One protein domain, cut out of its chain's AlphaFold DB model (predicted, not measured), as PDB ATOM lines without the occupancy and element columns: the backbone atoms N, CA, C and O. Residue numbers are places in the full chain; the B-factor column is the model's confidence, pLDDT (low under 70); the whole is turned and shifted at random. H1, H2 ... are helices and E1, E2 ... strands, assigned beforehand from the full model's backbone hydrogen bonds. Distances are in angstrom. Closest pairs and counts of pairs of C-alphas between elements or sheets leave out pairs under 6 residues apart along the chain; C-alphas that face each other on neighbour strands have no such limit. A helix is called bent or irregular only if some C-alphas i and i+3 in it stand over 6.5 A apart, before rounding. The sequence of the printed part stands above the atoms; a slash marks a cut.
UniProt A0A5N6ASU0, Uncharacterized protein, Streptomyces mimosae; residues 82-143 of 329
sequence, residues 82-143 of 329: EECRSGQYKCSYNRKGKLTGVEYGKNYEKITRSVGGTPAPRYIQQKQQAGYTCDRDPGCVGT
ATOM      1  N   GLU A  82     268.229 264.396 286.948       63.88
ATOM      2  CA  GLU A  82     267.730 265.776 287.048       63.88
ATOM      3  C   GLU A  82     267.124 266.283 285.726       63.88
ATOM      4  O   GLU A  82     266.051 266.895 285.641       63.88
ATOM      5  N   GLU A  83     267.813 265.943 284.648       65.06
ATOM      6  CA  GLU A  83     267.550 266.360 283.298       65.06
ATOM      7  C   GLU A  83     266.361 265.601 282.659       65.06
ATOM      8  O   GLU A  83     265.739 266.111 281.723       65.06
ATOM      9  N   CYS A  84     265.947 264.442 283.198       71.94
ATOM     10  CA  CYS A  84     264.662 263.808 282.865       71.94
ATOM     11  C   CYS A  84     263.495 264.681 283.326       71.94
ATOM     12  O   CYS A  84     262.515 264.870 282.602       71.94
ATOM     13  N   ARG A  85     263.584 265.200 284.559       68.31
ATOM     14  CA  ARG A  85     262.514 265.985 285.182       68.31
ATOM     15  C   ARG A  85     262.428 267.383 284.577       68.31
ATOM     16  O   ARG A  85     261.327 267.899 284.398       68.31
ATOM     17  N   SER A  86     263.565 267.969 284.198       68.56
ATOM     18  CA  SER A  86     263.613 269.248 283.476       68.56
ATOM     19  C   SER A  86     263.164 269.141 282.006       68.56
ATOM     20  O   SER A  86     263.000 270.159 281.325       68.56
ATOM     21  N   GLY A  87     262.949 267.922 281.488       75.00
ATOM     22  CA  GLY A  87     262.612 267.657 280.085       75.00
ATOM     23  C   GLY A  87     263.780 267.888 279.118       75.00
ATOM     24  O   GLY A  87     263.576 267.976 277.899       75.00
ATOM     25  N   GLN A  88     264.992 268.028 279.657       78.94
ATOM     26  CA  GLN A  88     266.237 268.074 278.904       78.94
ATOM     27  C   GLN A  88     266.519 266.716 278.258       78.94
ATOM     28  O   GLN A  88     266.871 266.684 277.084       78.94
ATOM     29  N   TYR A  89     266.254 265.609 278.951       81.44
ATOM     30  CA  TYR A  89     266.220 264.268 278.372       81.44
ATOM     31  C   TYR A  89     264.835 263.652 278.508       81.44
ATOM     32  O   TYR A  89     264.047 263.978 279.396       81.44
ATOM     33  N   LYS A  90     264.519 262.761 277.579       84.56
ATOM     34  CA  LYS A  90     263.332 261.928 277.592       84.56
ATOM     35  C   LYS A  90     263.734 260.563 278.127       84.56
ATOM     36  O   LYS A  90     264.414 259.788 277.458       84.56
ATOM     37  N   CYS A  91     263.281 260.285 279.336       81.38
ATOM     38  CA  CYS A  91     263.626 259.073 280.052       81.38
ATOM     39  C   CYS A  91     262.482 258.073 279.971       81.38
ATOM     40  O   CYS A  91     261.320 258.416 280.197       81.38
ATOM     41  N   SER A  92     262.821 256.844 279.605       84.00
ATOM     42  CA  SER A  92     261.890 255.729 279.504       84.00
ATOM     43  C   SER A  92     262.108 254.799 280.689       84.00
ATOM     44  O   SER A  92     263.241 254.408 280.962       84.00
ATOM     45  N   TYR A  93     261.029 254.446 281.381       80.50
ATOM     46  CA  TYR A  93     261.046 253.554 282.540       80.50
ATOM     47  C   TYR A  93     260.278 252.270 282.222       80.50
ATOM     48  O   TYR A  93     259.285 252.290 281.490       80.50
ATOM     49  N   ASN A  94     260.706 251.143 282.788       83.50
ATOM     50  CA  ASN A  94     259.926 249.909 282.734       83.50
ATOM     51  C   ASN A  94     258.766 249.927 283.748       83.50
ATOM     52  O   ASN A  94     258.660 250.807 284.599       83.50
ATOM     53  N   ARG A  95     257.911 248.893 283.712       78.81
ATOM     54  CA  ARG A  95     256.787 248.746 284.662       78.81
ATOM     55  C   ARG A  95     257.210 248.649 286.135       78.81
ATOM     56  O   ARG A  95     256.363 248.809 287.001       78.81
ATOM     57  N   LYS A  96     258.482 248.354 286.416       78.62
ATOM     58  CA  LYS A  96     259.057 248.273 287.768       78.62
ATOM     59  C   LYS A  96     259.736 249.584 288.196       78.62
ATOM     60  O   LYS A  96     260.392 249.598 289.228       78.62
ATOM     61  N   GLY A  97     259.628 250.654 287.403       69.38
ATOM     62  CA  GLY A  97     260.240 251.952 287.699       69.38
ATOM     63  C   GLY A  97     261.745 252.036 287.429       69.38
ATOM     64  O   GLY A  97     262.345 253.059 287.731       69.38
ATOM     65  N   LYS A  98     262.368 251.010 286.835       71.81
ATOM     66  CA  LYS A  98     263.786 251.050 286.444       71.81
ATOM     67  C   LYS A  98     263.942 251.738 285.089       71.81
ATOM     68  O   LYS A  98     263.181 251.442 284.163       71.81
ATOM     69  N   LEU A  99     264.939 252.612 284.965       72.44
ATOM     70  CA  LEU A  99     265.274 253.296 283.718       72.44
ATOM     71  C   LEU A  99     265.715 252.288 282.639       72.44
ATOM     72  O   LEU A  99     266.519 251.393 282.893       72.44
ATOM     73  N   THR A 100     265.167 252.414 281.431       78.81
ATOM     74  CA  THR A 100     265.472 251.539 280.285       78.81
ATOM     75  C   THR A 100     266.050 252.270 279.084       78.81
ATOM     76  O   THR A 100     266.600 251.624 278.197       78.81
ATOM     77  N   GLY A 101     265.928 253.594 279.024       76.44
ATOM     78  CA  GLY A 101     266.491 254.369 277.927       76.44
ATOM     79  C   GLY A 101     266.440 255.864 278.186       76.44
ATOM     80  O   GLY A 101     265.492 256.367 278.791       76.44
ATOM     81  N   VAL A 102     267.459 256.557 277.688       77.56
ATOM     82  CA  VAL A 102     267.583 258.013 277.736       77.56
ATOM     83  C   VAL A 102     267.724 258.511 276.304       77.56
ATOM     84  O   VAL A 102     268.652 258.142 275.589       77.56
ATOM     85  N   GLU A 103     266.771 259.326 275.870       82.94
ATOM     86  CA  GLU A 103     266.797 260.027 274.586       82.94
ATOM     87  C   GLU A 103     266.930 261.530 274.839       82.94
ATOM     88  O   GLU A 103     266.559 262.024 275.903       82.94
ATOM     89  N   TYR A 104     267.412 262.300 273.866       84.88
ATOM     90  CA  TYR A 104     267.411 263.755 274.006       84.88
ATOM     91  C   TYR A 104     265.977 264.302 274.036       84.88
ATOM     92  O   TYR A 104     265.114 263.927 273.237       84.88
ATOM     93  N   GLY A 105     265.716 265.195 274.986       84.00
ATOM     94  CA  GLY A 105     264.417 265.815 275.211       84.00
ATOM     95  C   GLY A 105     264.231 267.112 274.424       84.00
ATOM     96  O   GLY A 105     265.130 267.620 273.752       84.00
ATOM     97  N   LYS A 106     263.032 267.695 274.534       82.50
ATOM     98  CA  LYS A 106     262.683 268.951 273.846       82.50
ATOM     99  C   LYS A 106     263.475 270.148 274.379       82.50
ATOM    100  O   LYS A 106     263.732 271.080 273.623       82.50
ATOM    101  N   ASN A 107     263.874 270.117 275.653       82.94
ATOM    102  CA  ASN A 107     264.595 271.219 276.289       82.94
ATOM    103  C   ASN A 107     266.122 271.100 276.168       82.94
ATOM    104  O   ASN A 107     266.810 272.042 276.559       82.94
ATOM    105  N   TYR A 108     266.650 270.002 275.600       83.12
ATOM    106  CA  TYR A 108     268.092 269.746 275.499       83.12
ATOM    107  C   TYR A 108     268.866 270.914 274.888       83.12
ATOM    108  O   TYR A 108     269.763 271.466 275.518       83.12
ATOM    109  N   GLU A 109     268.470 271.355 273.696       83.19
ATOM    110  CA  GLU A 109     269.138 272.444 272.976       83.19
ATOM    111  C   GLU A 109     269.097 273.767 273.744       83.19
ATOM    112  O   GLU A 109     270.102 274.467 273.841       83.19
ATOM    113  N   LYS A 110     267.933 274.101 274.315       84.31
ATOM    114  CA  LYS A 110     267.736 275.343 275.069       84.31
ATOM    115  C   LYS A 110     268.630 275.378 276.307       84.31
ATOM    116  O   LYS A 110     269.274 276.393 276.557       84.31
ATOM    117  N   ILE A 111     268.667 274.284 277.064       81.62
ATOM    118  CA  ILE A 111     269.430 274.198 278.311       81.62
ATOM    119  C   ILE A 111     270.929 274.132 278.013       81.62
ATOM    120  O   ILE A 111     271.681 274.917 278.585       81.62
ATOM    121  N   THR A 112     271.350 273.310 277.047       79.81
ATOM    122  CA  THR A 112     272.763 273.185 276.649       79.81
ATOM    123  C   THR A 112     273.331 274.531 276.205       79.81
ATOM    124  O   THR A 112     274.392 274.944 276.664       79.81
ATOM    125  N   ARG A 113     272.583 275.289 275.391       81.38
ATOM    126  CA  ARG A 113     273.017 276.633 274.987       81.38
ATOM    127  C   ARG A 113     272.988 277.649 276.126       81.38
ATOM    128  O   ARG A 113     273.821 278.548 276.134       81.38
ATOM    129  N   SER A 114     272.063 277.529 277.084       82.12
ATOM    130  CA  SER A 114     271.995 278.462 278.223       82.12
ATOM    131  C   SER A 114     273.236 278.416 279.115       82.12
ATOM    132  O   SER A 114     273.580 279.418 279.730       82.12
ATOM    133  N   VAL A 115     273.933 277.278 279.133       74.88
ATOM    134  CA  VAL A 115     275.189 277.090 279.870       74.88
ATOM    135  C   VAL A 115     276.431 277.283 278.991       74.88
ATOM    136  O   VAL A 115     277.539 276.989 279.426       74.88
ATOM    137  N   GLY A 116     276.268 277.769 277.755       75.56
ATOM    138  CA  GLY A 116     277.372 277.985 276.815       75.56
ATOM    139  C   GLY A 116     277.899 276.715 276.136       75.56
ATOM    140  O   GLY A 116     278.934 276.769 275.478       75.56
ATOM    141  N   GLY A 117     277.205 275.583 276.272       75.56
ATOM    142  CA  GLY A 117     277.551 274.330 275.605       75.56
ATOM    143  C   GLY A 117     277.060 274.267 274.156       75.56
ATOM    144  O   GLY A 117     276.064 274.892 273.777       75.56
ATOM    145  N   THR A 118     277.730 273.453 273.342       81.25
ATOM    146  CA  THR A 118     277.273 273.090 271.993       81.25
ATOM    147  C   THR A 118     276.452 271.799 272.036       81.25
ATOM    148  O   THR A 118     276.895 270.846 272.676       81.25
ATOM    149  N   PRO A 119     275.286 271.717 271.359       80.75
ATOM    150  CA  PRO A 119     274.496 270.488 271.322       80.75
ATOM    151  C   PRO A 119     275.281 269.289 270.769       80.75
ATOM    152  O   PRO A 119     276.014 269.424 269.789       80.75
ATOM    153  N   ALA A 120     275.070 268.105 271.352       79.38
ATOM    154  CA  ALA A 120     275.698 266.862 270.907       79.38
ATOM    155  C   ALA A 120     275.446 266.552 269.411       79.38
ATOM    156  O   ALA A 120     274.310 266.695 268.940       79.38
ATOM    157  N   PRO A 121     276.425 265.994 268.667       77.31
ATOM    158  CA  PRO A 121     276.226 265.575 267.276       77.31
ATOM    159  C   PRO A 121     275.070 264.581 267.092       77.31
ATOM    160  O   PRO A 121     274.332 264.658 266.109       77.31
ATOM    161  N   ARG A 122     274.860 263.671 268.055       78.56
ATOM    162  CA  ARG A 122     273.756 262.694 268.010       78.56
ATOM    163  C   ARG A 122     272.383 263.367 268.116       78.56
ATOM    164  O   ARG A 122     271.454 262.948 267.428       78.56
ATOM    165  N   TYR A 123     272.262 264.437 268.906       80.62
ATOM    166  CA  TYR A 123     271.038 265.241 268.985       80.62
ATOM    167  C   TYR A 123     270.733 265.934 267.656       80.62
ATOM    168  O   TYR A 123     269.601 265.910 267.168       80.62
ATOM    169  N   ILE A 124     271.760 266.514 267.034       79.00
ATOM    170  CA  ILE A 124     271.637 267.184 265.739       79.00
ATOM    171  C   ILE A 124     271.186 266.183 264.662       79.00
ATOM    172  O   ILE A 124     270.230 266.463 263.937       79.00
ATOM    173  N   GLN A 125     271.790 264.990 264.602       77.12
ATOM    174  CA  GLN A 125     271.376 263.917 263.685       77.12
ATOM    175  C   GLN A 125     269.920 263.482 263.912       77.12
ATOM    176  O   GLN A 125     269.160 263.339 262.952       77.12
ATOM    177  N   GLN A 126     269.500 263.325 265.171       78.75
ATOM    178  CA  GLN A 126     268.113 262.998 265.517       78.75
ATOM    179  C   GLN A 126     267.136 264.066 264.997       78.75
ATOM    180  O   GLN A 126     266.102 263.739 264.409       78.75
ATOM    181  N   LYS A 127     267.463 265.356 265.152       78.44
ATOM    182  CA  LYS A 127     266.636 266.450 264.625       78.44
ATOM    183  C   LYS A 127     266.631 266.511 263.097       78.44
ATOM    184  O   LYS A 127     265.580 266.785 262.519       78.44
ATOM    185  N   GLN A 128     267.758 266.246 262.435       73.31
ATOM    186  CA  GLN A 128     267.830 266.180 260.969       73.31
ATOM    187  C   GLN A 128     266.897 265.100 260.408       73.31
ATOM    188  O   GLN A 128     266.164 265.360 259.454       73.31
ATOM    189  N   GLN A 129     266.862 263.917 261.033       71.94
ATOM    190  CA  GLN A 129     265.915 262.852 260.678       71.94
ATOM    191  C   GLN A 129     264.455 263.291 260.873       71.94
ATOM    192  O   GLN A 129     263.585 262.901 260.099       71.94
ATOM    193  N   ALA A 130     264.193 264.159 261.854       72.94
ATOM    194  CA  ALA A 130     262.892 264.783 262.088       72.94
ATOM    195  C   ALA A 130     262.611 266.028 261.209       72.94
ATOM    196  O   ALA A 130     261.625 266.728 261.437       72.94
ATOM    197  N   GLY A 131     263.448 266.325 260.206       68.44
ATOM    198  CA  GLY A 131     263.233 267.417 259.246       68.44
ATOM    199  C   GLY A 131     263.651 268.816 259.722       68.44
ATOM    200  O   GLY A 131     263.247 269.812 259.116       68.44
ATOM    201  N   TYR A 132     264.450 268.916 260.787       68.62
ATOM    202  CA  TYR A 132     265.010 270.178 261.283       68.62
ATOM    203  C   TYR A 132     266.138 270.707 260.387       68.62
ATOM    204  O   TYR A 132     267.017 269.955 259.966       68.62
ATOM    205  N   THR A 133     266.151 272.021 260.153       62.06
ATOM    206  CA  THR A 133     267.259 272.728 259.495       62.06
ATOM    207  C   THR A 133     268.164 273.381 260.527       62.06
ATOM    208  O   THR A 133     267.753 274.290 261.246       62.06
ATOM    209  N   CYS A 134     269.401 272.912 260.580       62.84
ATOM    210  CA  CYS A 134     270.427 273.327 261.528       62.84
ATOM    211  C   CYS A 134     271.349 274.394 260.913       62.84
ATOM    212  O   CYS A 134     272.523 274.153 260.656       62.84
ATOM    213  N   ASP A 135     270.824 275.595 260.659       58.94
ATOM    214  CA  ASP A 135     271.606 276.672 260.021       58.94
ATOM    215  C   ASP A 135     272.578 277.380 260.990       58.94
ATOM    216  O   ASP A 135     273.386 278.203 260.567       58.94
ATOM    217  N   ARG A 136     272.494 277.102 262.300       59.50
ATOM    218  CA  ARG A 136     273.272 277.788 263.355       59.50
ATOM    219  C   ARG A 136     274.024 276.847 264.302       59.50
ATOM    220  O   ARG A 136     274.560 277.319 265.300       59.50
ATOM    221  N   ASP A 137     274.048 275.544 264.024       64.06
ATOM    222  CA  ASP A 137     274.653 274.552 264.919       64.06
ATOM    223  C   ASP A 137     276.091 274.203 264.504       64.06
ATOM    224  O   ASP A 137     276.294 273.661 263.411       64.06
ATOM    225  N   PRO A 138     277.096 274.460 265.365       53.84
ATOM    226  CA  PRO A 138     278.465 274.010 265.137       53.84
ATOM    227  C   PRO A 138     278.492 272.478 265.081       53.84
ATOM    228  O   PRO A 138     278.113 271.815 266.041       53.84
ATOM    229  N   GLY A 139     278.900 271.910 263.944       52.41
ATOM    230  CA  GLY A 139     278.897 270.458 263.704       52.41
ATOM    231  C   GLY A 139     277.817 269.975 262.734       52.41
ATOM    232  O   GLY A 139     277.819 268.804 262.352       52.41
ATOM    233  N   CYS A 140     276.931 270.864 262.273       58.34
ATOM    234  CA  CYS A 140     275.992 270.524 261.218       58.34
ATOM    235  C   CYS A 140     276.604 270.698 259.824       58.34
ATOM    236  O   CYS A 140     276.826 271.814 259.361       58.34
ATOM    237  N   VAL A 141     276.852 269.585 259.130       52.00
ATOM    238  CA  VAL A 141     277.250 269.593 257.717       52.00
ATOM    239  C   VAL A 141     275.998 269.364 256.876       52.00
ATOM    240  O   VAL A 141     275.526 268.237 256.743       52.00
ATOM    241  N   GLY A 142     275.425 270.438 256.337       51.72
ATOM    242  CA  GLY A 142     274.360 270.335 255.342       51.72
ATOM    243  C   GLY A 142     273.310 271.418 255.480       51.72
ATOM    244  O   GLY A 142     272.302 271.250 256.164       51.72
ATOM    245  N   THR A 143     273.500 272.514 254.753       46.41
ATOM    246  CA  THR A 143     272.400 273.432 254.466       46.41
ATOM    247  C   THR A 143     271.300 272.679 253.715       46.41
ATOM    248  O   THR A 143     271.562 271.825 252.861       46.41
TER     249      THR A 143
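AT A GLANCE: This is residues 82 to 143 of the 329 residues of an uncharacterized protein of Streptomyces mimosae (UniProt A0A5N6ASU0). A two-stranded hairpin, E1 and E2, reaches out to one end of a flat, strung-out shape, with the one-turn helix H1 near E1; past the hairpin's open end come two short helices, H2 and H3, that do not pack on each other, and a tail with no named element, residues 130 to 143, runs to the other end. The printed part has 62 residues, with three named helices and two named strands in the order H1, E1, E2, H2, H3; the sheet has the order E1 - E2 and is antiparallel. The class is mixed, helices and strands, with 31 residues in named elements. The whole is loose, with a radius of gyration of the C-alphas of 13.2 A, and spans 44 by 25 by 13 A.

IN THESE COORDINATES: H1 is residues 82 to 85, 5.5 A from first to last C-alpha, and begins at C-alpha 82 at (267.730, 265.776, 287.048). A tight link of 3 residues leads to E1, residues 89 to 93, 12.6 A long. A tight link of 5 residues leads to E2, residues 99 to 104, 14.4 A long, which ends at C-alpha 104 at (267.411, 263.755, 274.006). H2 is residues 108 to 114, 9.9 A long. H3 is residues 121 to 129, 12.5 A long, and ends at C-alpha 129 at (265.915, 262.852, 260.678). No helix is bent.

HOW THE PARTS SIT: E1 and E2 form a hairpin, antiparallel at 159 degrees between their directions. C-alphas 89 and 104 face each other at 4.6 A, and C-alphas 93 and 99 at 4.4 A. N 90 and O 103 are within hydrogen-bond range at 2.7 A, as are N 92 and O 101 at 2.8 A. The closest C-alphas of H1 and E1 are those of Glu 83 and Tyr 89, 5.5 A apart. H1 is apart from E2, but only just: their closest C-alphas are 8.3 A apart. The closest C-alphas of E1 and H2 are those of Tyr 89 and Tyr 108, at 6.5 A. The closest C-alphas of E2 and H3 are those of Tyr 104 and Tyr 123, at 6.4 A. H2 and H3 are apart, but only just, with closest C-alphas 8.5 A apart. H1 is apart from H2 and from H3. In H2 and H3 every O i to N i+4 pair is within hydrogen-bond range; H1 is too short for such a pair, and its 1 O i to N i+3 pair is within range.

THE WHOLE: The two C-alphas farthest apart, those of Lys 96 and Thr 143, lie 43.8 A apart. The printed part has no cut, and none of its links between named elements is long. The mean pLDDT of the printed part is 73.8, and 18 residues are under 70: residues 82 to 83, 85 to 86, 97 and 131 to 143.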